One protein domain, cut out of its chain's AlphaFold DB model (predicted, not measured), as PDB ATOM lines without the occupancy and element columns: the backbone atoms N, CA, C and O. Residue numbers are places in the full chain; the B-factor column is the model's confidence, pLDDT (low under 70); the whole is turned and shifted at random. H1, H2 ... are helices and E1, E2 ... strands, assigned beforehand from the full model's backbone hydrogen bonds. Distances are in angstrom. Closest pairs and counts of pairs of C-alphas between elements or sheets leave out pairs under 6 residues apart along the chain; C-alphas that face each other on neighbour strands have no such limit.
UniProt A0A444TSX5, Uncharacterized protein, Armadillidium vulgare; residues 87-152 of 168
ATOM      1  N   LEU A  87      -6.734  25.127  34.578       94.31
ATOM      2  CA  LEU A  87      -5.657  24.571  33.763       94.31
ATOM      3  C   LEU A  87      -4.800  25.698  33.182       94.31
ATOM      4  O   LEU A  87      -5.299  26.535  32.428       94.31
ATOM      5  N   LEU A  88      -3.497  25.699  33.472       93.38
ATOM      6  CA  LEU A  88      -2.531  26.605  32.851       93.38
ATOM      7  C   LEU A  88      -1.696  25.879  31.792       93.38
ATOM      8  O   LEU A  88      -0.886  25.005  32.103       93.38
ATOM      9  N   ILE A  89      -1.831  26.311  30.542       93.06
ATOM     10  CA  ILE A  89      -1.038  25.836  29.411       93.06
ATOM     11  C   ILE A  89       0.131  26.796  29.189       93.06
ATOM     12  O   ILE A  89      -0.047  27.965  28.832       93.06
ATOM     13  N   THR A  90       1.347  26.296  29.400       90.69
ATOM     14  CA  THR A  90       2.591  27.052  29.256       90.69
ATOM     15  C   THR A  90       3.309  26.764  27.940       90.69
ATOM     16  O   THR A  90       3.175  25.696  27.335       90.69
ATOM     17  N   ARG A  91       4.114  27.732  27.498       86.62
ATOM     18  CA  ARG A  91       4.991  27.579  26.341       86.62
ATOM     19  C   ARG A  91       6.120  26.598  26.653       86.62
ATOM     20  O   ARG A  91       6.712  26.630  27.729       86.62
ATOM     21  N   ASP A  92       6.479  25.795  25.659       84.56
ATOM     22  CA  ASP A  92       7.661  24.946  25.742       84.56
ATOM     23  C   ASP A  92       8.959  25.769  25.726       84.56
ATOM     24  O   ASP A  92       9.136  26.697  24.923       84.56
ATOM     25  N   LEU A  93       9.895  25.405  26.599       82.06
ATOM     26  CA  LEU A  93      11.264  25.903  26.554       82.06
ATOM     27  C   LEU A  93      11.967  25.407  25.280       82.06
ATOM     28  O   LEU A  93      11.679  24.335  24.749       82.06
ATOM     29  N   LYS A  94      12.906  26.209  24.763       71.62
ATOM     30  CA  LYS A  94      13.707  25.836  23.590       71.62
ATOM     31  C   LYS A  94      14.696  24.732  23.976       71.62
ATOM     32  O   LYS A  94      15.611  24.982  24.750       71.62
ATOM     33  N   GLY A  95      14.525  23.543  23.406       61.72
ATOM     34  CA  GLY A  95      15.382  22.379  23.648       61.72
ATOM     35  C   GLY A  95      14.540  21.109  23.712       61.72
ATOM     36  O   GLY A  95      13.467  21.133  24.296       61.72
ATOM     37  N   ASN A  96      14.988  20.054  23.021       55.22
ATOM     38  CA  ASN A  96      14.362  18.731  22.867       55.22
ATOM     39  C   ASN A  96      12.857  18.646  23.200       55.22
ATOM     40  O   ASN A  96      12.473  18.326  24.320       55.22
ATOM     41  N   GLY A  97      11.998  18.776  22.179       60.31
ATOM     42  CA  GLY A  97      10.534  18.608  22.285       60.31
ATOM     43  C   GLY A  97      10.057  17.218  22.744       60.31
ATOM     44  O   GLY A  97       8.863  16.912  22.710       60.31
ATOM     45  N   ARG A  98      10.980  16.347  23.168       68.31
ATOM     46  CA  ARG A  98      10.703  15.075  23.829       68.31
ATOM     47  C   ARG A  98      10.359  15.253  25.313       68.31
ATOM     48  O   ARG A  98       9.390  14.627  25.735       68.31
ATOM     49  N   ASP A  99      10.998  16.182  26.018       80.00
ATOM     50  CA  ASP A  99      10.825  16.332  27.465       80.00
ATOM     51  C   ASP A  99      10.137  17.660  27.790       80.00
ATOM     52  O   ASP A  99      10.700  18.739  27.618       80.00
ATOM     53  N   TYR A 100       8.888  17.590  28.252       82.25
ATOM     54  CA  TYR A 100       8.106  18.776  28.614       82.25
ATOM     55  C   TYR A 100       8.310  19.221  30.073       82.25
ATOM     56  O   TYR A 100       8.023  20.374  30.402       82.25
ATOM     57  N   MET A 101       8.845  18.338  30.927       85.69
ATOM     58  CA  MET A 101       9.091  18.573  32.358       85.69
ATOM     59  C   MET A 101       9.822  19.893  32.659       85.69
ATOM     60  O   MET A 101       9.317  20.654  33.484       85.69
ATOM     61  N   PRO A 102      10.911  20.269  31.954       86.12
ATOM     62  CA  PRO A 102      11.602  21.531  32.231       86.12
ATOM     63  C   PRO A 102      10.711  22.768  32.050       86.12
ATOM     64  O   PRO A 102      10.840  23.748  32.784       86.12
ATOM     65  N   SER A 103       9.794  22.729  31.079       86.94
ATOM     66  CA  SER A 103       8.855  23.827  30.813       86.94
ATOM     67  C   SER A 103       7.836  23.958  31.940       86.94
ATOM     68  O   SER A 103       7.574  25.060  32.428       86.94
ATOM     69  N   VAL A 104       7.314  22.815  32.394       89.94
ATOM     70  CA  VAL A 104       6.373  22.727  33.513       89.94
ATOM     71  C   VAL A 104       7.032  23.219  34.804       89.94
ATOM     72  O   VAL A 104       6.489  24.089  35.485       89.94
ATOM     73  N   ASP A 105       8.235  22.741  35.113       90.81
ATOM     74  CA  ASP A 105       8.961  23.101  36.333       90.81
ATOM     75  C   ASP A 105       9.389  24.567  36.356       90.81
ATOM     76  O   ASP A 105       9.253  25.243  37.381       90.81
ATOM     77  N   GLY A 106       9.835  25.093  35.211       89.69
ATOM     78  CA  GLY A 106      10.165  26.506  35.061       89.69
ATOM     79  C   GLY A 106       8.964  27.414  35.333       89.69
ATOM     80  O   GLY A 106       9.108  28.447  35.994       89.69
ATOM     81  N   MET A 107       7.767  27.028  34.880       90.31
ATOM     82  CA  MET A 107       6.556  27.795  35.172       90.31
ATOM     83  C   MET A 107       6.084  27.603  36.618       90.31
ATOM     84  O   MET A 107       5.766  28.592  37.276       90.31
ATOM     85  N   LYS A 108       6.138  26.384  37.171       92.50
ATOM     86  CA  LYS A 108       5.863  26.142  38.599       92.50
ATOM     87  C   LYS A 108       6.758  26.994  39.500       92.50
ATOM     88  O   LYS A 108       6.284  27.549  40.488       92.50
ATOM     89  N   TYR A 109       8.036  27.148  39.154       92.69
ATOM     90  CA  TYR A 109       8.955  28.033  39.872       92.69
ATOM     91  C   TYR A 109       8.506  29.502  39.825       92.69
ATOM     92  O   TYR A 109       8.469  30.163  40.862       92.69
ATOM     93  N   LYS A 110       8.107  30.006  38.650       91.06
ATOM     94  CA  LYS A 110       7.580  31.374  38.508       91.06
ATOM     95  C   LYS A 110       6.298  31.578  39.314       91.06
ATOM     96  O   LYS A 110       6.185  32.582  40.005       91.06
ATOM     97  N   LEU A 111       5.370  30.623  39.270       92.50
ATOM     98  CA  LEU A 111       4.127  30.687  40.038       92.50
ATOM     99  C   LEU A 111       4.389  30.712  41.545       92.50
ATOM    100  O   LEU A 111       3.795  31.526  42.244       92.50
ATOM    101  N   ARG A 112       5.325  29.891  42.041       93.94
ATOM    102  CA  ARG A 112       5.740  29.921  43.455       93.94
ATOM    103  C   ARG A 112       6.329  31.264  43.858       93.94
ATOM    104  O   ARG A 112       6.001  31.774  44.919       93.94
ATOM    105  N   LYS A 113       7.161  31.863  43.002       94.81
ATOM    106  CA  LYS A 113       7.751  33.184  43.258       94.81
ATOM    107  C   LYS A 113       6.693  34.288  43.421       94.81
ATOM    108  O   LYS A 113       6.958  35.275  44.097       94.81
ATOM    109  N   HIS A 114       5.528  34.125  42.798       92.50
ATOM    110  CA  HIS A 114       4.418  35.079  42.839       92.50
ATOM    111  C   HIS A 114       3.250  34.634  43.735       92.50
ATOM    112  O   HIS A 114       2.180  35.222  43.633       92.50
ATOM    113  N   ASP A 115       3.438  33.605  44.569       90.94
ATOM    114  CA  ASP A 115       2.398  33.033  45.443       90.94
ATOM    115  C   ASP A 115       1.094  32.648  44.708       90.94
ATOM    116  O   ASP A 115      -0.012  32.711  45.230       90.94
ATOM    117  N   ALA A 116       1.230  32.252  43.441       88.94
ATOM    118  CA  ALA A 116       0.114  31.951  42.547       88.94
ATOM    119  C   ALA A 116      -0.019  30.451  42.246       88.94
ATOM    120  O   ALA A 116      -0.906  30.050  41.495       88.94
ATOM    121  N   LEU A 117       0.865  29.605  42.794       88.62
ATOM    122  CA  LEU A 117       0.846  28.168  42.504       88.62
ATOM    123  C   LEU A 117      -0.428  27.495  43.034       88.62
ATOM    124  O   LEU A 117      -0.959  26.626  42.358       88.62
ATOM    125  N   GLY A 118      -0.933  27.919  44.197       87.38
ATOM    126  CA  GLY A 118      -2.160  27.367  44.784       87.38
ATOM    127  C   GLY A 118      -3.443  27.720  44.025       87.38
ATOM    128  O   GLY A 118      -4.473  27.113  44.277       87.38
ATOM    129  N   LEU A 119      -3.382  28.674  43.088       87.56
ATOM    130  CA  LEU A 119      -4.522  29.070  42.255       87.56
ATOM    131  C   LEU A 119      -4.665  28.205  40.996       87.56
ATOM    132  O   LEU A 119      -5.671  28.299  40.304       87.56
ATOM    133  N   VAL A 120      -3.644  27.417  40.649       91.75
ATOM    134  CA  VAL A 120      -3.610  26.618  39.420       91.75
ATOM    135  C   VAL A 120      -3.737  25.144  39.784       91.75
ATOM    136  O   VAL A 120      -2.846  24.593  40.427       91.75
ATOM    137  N   SER A 121      -4.816  24.502  39.334       93.50
ATOM    138  CA  SER A 121      -5.082  23.083  39.590       93.50
ATOM    139  C   SER A 121      -4.112  22.182  38.828       93.50
ATOM    140  O   SER A 121      -3.523  21.272  39.406       93.50
ATOM    141  N   GLU A 122      -3.896  22.459  37.540       93.62
ATOM    142  CA  GLU A 122      -2.947  21.710  36.718       93.62
ATOM    143  C   GLU A 122      -2.153  22.629  35.787       93.62
ATOM    144  O   GLU A 122      -2.641  23.649  35.294       93.62
ATOM    145  N   LEU A 123      -0.897  22.252  35.543       93.31
ATOM    146  CA  LEU A 123       0.004  22.954  34.644       93.31
ATOM    147  C   LEU A 123       0.553  21.999  33.592       93.31
ATOM    148  O   LEU A 123       1.251  21.047  33.936       93.31
ATOM    149  N   MET A 124       0.303  22.312  32.322       91.81
ATOM    150  CA  MET A 124       0.761  21.518  31.183       91.81
ATOM    151  C   MET A 124       1.552  22.358  30.195       91.81
ATOM    152  O   MET A 124       1.333  23.561  30.054       91.81
ATOM    153  N   SER A 125       2.450  21.712  29.457       91.12
ATOM    154  CA  SER A 125       3.079  22.326  28.288       91.12
ATOM    155  C   SER A 125       2.307  22.009  27.003       91.12
ATOM    156  O   SER A 125       1.539  21.047  26.934       91.12
ATOM    157  N   ILE A 126       2.543  22.784  25.942       89.06
ATOM    158  CA  ILE A 126       1.941  22.519  24.624       89.06
ATOM    159  C   ILE A 126       2.386  21.148  24.080       89.06
ATOM    160  O   ILE A 126       1.570  20.409  23.526       89.06
ATOM    161  N   ASN A 127       3.656  20.765  24.252       87.69
ATOM    162  CA  ASN A 127       4.136  19.440  23.851       87.69
ATOM    163  C   ASN A 127       3.484  18.295  24.634       87.69
ATOM    164  O   ASN A 127       3.220  17.253  24.037       87.69
ATOM    165  N   GLN A 128       3.226  18.476  25.932       89.44
ATOM    166  CA  GLN A 128       2.496  17.491  26.734       89.44
ATOM    167  C   GLN A 128       1.084  17.290  26.176       89.44
ATOM    168  O   GLN A 128       0.710  16.170  25.825       89.44
ATOM    169  N   LEU A 129       0.354  18.393  25.965       89.62
ATOM    170  CA  LEU A 129      -1.004  18.371  25.422       89.62
ATOM    171  C   LEU A 129      -1.070  17.644  24.069       89.62
ATOM    172  O   LEU A 129      -1.957  16.831  23.831       89.62
ATOM    173  N   ARG A 130      -0.095  17.893  23.187       86.31
ATOM    174  CA  ARG A 130      -0.024  17.252  21.864       86.31
ATOM    175  C   ARG A 130       0.245  15.748  21.915       86.31
ATOM    176  O   ARG A 130      -0.155  15.056  20.985       86.31
ATOM    177  N   LYS A 131       0.965  15.267  22.930       87.19
ATOM    178  CA  LYS A 131       1.337  13.850  23.057       87.19
ATOM    179  C   LYS A 131       0.270  13.034  23.763       87.19
ATOM    180  O   LYS A 131      -0.039  11.940  23.317       87.19
ATOM    181  N   GLU A 132      -0.257  13.558  24.862       88.56
ATOM    182  CA  GLU A 132      -1.159  12.823  25.755       88.56
ATOM    183  C   GLU A 132      -2.630  12.978  25.329       88.56
ATOM    184  O   GLU A 132      -3.447  12.075  25.517       88.56
ATOM    185  N   TYR A 133      -2.964  14.091  24.668       90.19
ATOM    186  CA  TYR A 133      -4.332  14.448  24.296       90.19
ATOM    187  C   TYR A 133      -4.470  14.666  22.779       90.19
ATOM    188  O   TYR A 133      -5.106  15.619  22.328       90.19
ATOM    189  N   SER A 134      -3.879  13.784  21.964       86.94
ATOM    190  CA  SER A 134      -4.102  13.779  20.506       86.94
ATOM    191  C   SER A 134      -5.545  13.420  20.148       86.94
ATOM    192  O   SER A 134      -6.135  13.984  19.221       86.94
ATOM    193  N   ASP A 135      -6.120  12.496  20.913       92.44
ATOM    194  CA  ASP A 135      -7.401  11.883  20.602       92.44
ATOM    195  C   ASP A 135      -8.560  12.803  20.978       92.44
ATOM    196  O   ASP A 135      -8.504  13.586  21.932       92.44
ATOM    197  N   PHE A 136      -9.640  12.734  20.201       90.62
ATOM    198  CA  PHE A 136     -10.820  13.565  20.433       90.62
ATOM    199  C   PHE A 136     -11.428  13.329  21.821       90.62
ATOM    200  O   PHE A 136     -11.699  14.293  22.533       90.62
ATOM    201  N   GLU A 137     -11.577  12.067  22.228       92.12
ATOM    202  CA  GLU A 137     -12.139  11.720  23.538       92.12
ATOM    203  C   GLU A 137     -11.252  12.202  24.690       92.12
ATOM    204  O   GLU A 137     -11.764  12.759  25.659       92.12
ATOM    205  N   ASN A 138      -9.924  12.105  24.559       91.44
ATOM    206  CA  ASN A 138      -8.999  12.615  25.575       91.44
ATOM    207  C   ASN A 138      -9.129  14.134  25.723       91.44
ATOM    208  O   ASN A 138      -9.254  14.629  26.840       91.44
ATOM    209  N   ARG A 139      -9.175  14.882  24.611       89.94
ATOM    210  CA  ARG A 139      -9.392  16.342  24.648       89.94
ATOM    211  C   ARG A 139     -10.739  16.708  25.251       89.94
ATOM    212  O   ARG A 139     -10.825  17.647  26.035       89.94
ATOM    213  N   ARG A 140     -11.785  15.957  24.909       90.25
ATOM    214  CA  ARG A 140     -13.128  16.161  25.450       90.25
ATOM    215  C   ARG A 140     -13.177  15.900  26.953       90.25
ATOM    216  O   ARG A 140     -13.826  16.649  27.675       90.25
ATOM    217  N   ASN A 141     -12.508  14.853  27.422       93.00
ATOM    218  CA  ASN A 141     -12.426  14.535  28.840       93.00
ATOM    219  C   ASN A 141     -11.609  15.580  29.597       93.00
ATOM    220  O   ASN A 141     -12.056  16.022  30.648       93.00
ATOM    221  N   LEU A 142     -10.495  16.043  29.027       92.25
ATOM    222  CA  LEU A 142      -9.703  17.126  29.601       92.25
ATOM    223  C   LEU A 142     -10.528  18.412  29.752       92.25
ATOM    224  O   LEU A 142     -10.577  18.995  30.826       92.25
ATOM    225  N   ALA A 143     -11.245  18.815  28.703       89.62
ATOM    226  CA  ALA A 143     -12.072  20.022  28.723       89.62
ATOM    227  C   ALA A 143     -13.219  19.968  29.746       89.62
ATOM    228  O   ALA A 143     -13.694  21.006  30.186       89.62
ATOM    229  N   ARG A 144     -13.678  18.771  30.131       90.88
ATOM    230  CA  ARG A 144     -14.714  18.601  31.164       90.88
ATOM    231  C   ARG A 144     -14.179  18.702  32.590       90.88
ATOM    232  O   ARG A 144     -14.976  18.895  33.497       90.88
ATOM    233  N   GLN A 145     -12.878  18.500  32.795       91.81
ATOM    234  CA  GLN A 145     -12.266  18.501  34.128       91.81
ATOM    235  C   GLN A 145     -12.011  19.916  34.654       91.81
ATOM    236  O   GLN A 145     -11.950  20.114  35.865       91.81
ATOM    237  N   TYR A 146     -11.865  20.885  33.750       92.88
ATOM    238  CA  TYR A 146     -11.446  22.243  34.072       92.88
ATOM    239  C   TYR A 146     -12.538  23.255  33.750       92.88
ATOM    240  O   TYR A 146     -13.145  23.210  32.683       92.88
ATOM    241  N   ASP A 147     -12.742  24.207  34.657       89.75
ATOM    242  CA  ASP A 147     -13.683  25.313  34.471       89.75
ATOM    243  C   ASP A 147     -13.052  26.457  33.675       89.75
ATOM    244  O   ASP A 147     -13.729  27.153  32.914       89.75
ATOM    245  N   ILE A 148     -11.747  26.676  33.874       89.94
ATOM    246  CA  ILE A 148     -10.996  27.771  33.263       89.94
ATOM    247  C   ILE A 148      -9.704  27.232  32.662       89.94
ATOM    248  O   ILE A 148      -8.877  26.635  33.348       89.94
ATOM    249  N   VAL A 149      -9.491  27.536  31.382       90.88
ATOM    250  CA  VAL A 149      -8.229  27.273  30.689       90.88
ATOM    251  C   VAL A 149      -7.510  28.594  30.433       90.88
ATOM    252  O   VAL A 149      -8.010  29.492  29.752       90.88
ATOM    253  N   LEU A 150      -6.308  28.720  30.986       89.75
ATOM    254  CA  LEU A 150      -5.406  29.840  30.764       89.75
ATOM    255  C   LEU A 150      -4.281  29.390  29.840       89.75
ATOM    256  O   LEU A 150      -3.578  28.429  30.127       89.75
ATOM    257  N   CYS A 151      -4.068  30.121  28.753       88.12
ATOM    258  CA  CYS A 151      -2.941  29.886  27.856       88.12
ATOM    259  C   CYS A 151      -1.964  31.054  27.934       88.12
ATOM    260  O   CYS A 151      -2.371  32.221  27.854       88.12
ATOM    261  N   ASP A 152      -0.676  30.736  28.034       84.06
ATOM    262  CA  ASP A 152       0.376  31.725  27.837       84.06
ATOM    263  C   ASP A 152       0.260  32.319  26.423       84.06
ATOM    264  O   ASP A 152       0.001  31.611  25.441       84.06
TER     265      ASP A 152
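What this domain is: This is residues 87 to 152 of the 168 residues of an uncharacterized protein of Armadillidium vulgare (UniProt A0A444TSX5). Look first for a small wall of three parallel strands, E2, E1 and E3, standing in the middle of a flat domain, with helix H1 packed slantwise on one face. On the other side of the sheet, H2 and H3 make an arc from the end of E2 round to the start of E3; H2 only grazes the sheet and H3 stands off it. You are reading 66 residues with three named helices and three named strands, in the order E1, H1, E2, H2, H3, E3 along the chain; the sheet's order is E2, E1, E3, and the class is mixed, helices and strands. The whole is compact, with a radius of gyration of the C-alphas of 12.2 A, and spans 35 by 30 by 14 A.

How they stand to each other: Begin with the inner strand, E1, residues 87 to 90. On one side of it find the edge strand E2, residues 122 to 125, parallel at 27 degrees; N 90 and O 124 are within hydrogen-bond range at 2.8 A. On the other side find the edge strand E3, residues 148 to 151, parallel at 3 degrees, with N 89 and O 150 at 2.8 A. Now look at H1, residues 101 to 113: it is on the sheet at a height of 9.6 A, over E2 and E1, at 43 degrees to E2 on the local plane, slantwise to the strands. This gives two layers, helix on one face of a sheet. The closest C-alphas of H1 and E2 are those of Val 104 and Ser 125, 6.2 A apart. E1, H1 and E2 form a strand-helix-strand unit, two parallel neighbour strands with a helix between them in the chain, its crossover right-handed. H2, residues 126 to 132, only grazes the sheet with residues 126 to 129, and is near H1, with 7 pairs of C-alphas within 10 A. H3, residues 136 to 145, is close to H2 but not clearly touching; the closest C-alphas, of Glu 132 and Asn 138, are 7.8 A apart, at a steep tilt of 66 degrees, opposite ways. H3 is only just not on the sheet, with 4 pairs of C-alphas within 10 A, and is apart from H1. E2, H2, H3 and E3 form a split unit, E1 being between its strands in the sheet, again right-handed. In H1, H2 and H3 every O i to N i+4 pair is within hydrogen-bond range.

Where its parts are: Find C-alpha 87 at (-5.657, 24.571, 33.763), where E1 begins; it runs 9.7 A. From C-alpha 101 at (9.091, 18.573, 32.358), H1 runs 18.3 A. E2 is 10.4 A long, H2 10.2 A and H3 14.6 A. E3 runs 9.9 A and ends at C-alpha 151, (-2.941, 29.886, 27.856).

The domain as a whole: The two C-alphas farthest apart, of Lys 113 and Phe 136, are 35.4 A from each other. The printed part has no cut and no long link. Its mean pLDDT is 87.8; look for values under 70 at residues 95 to 98.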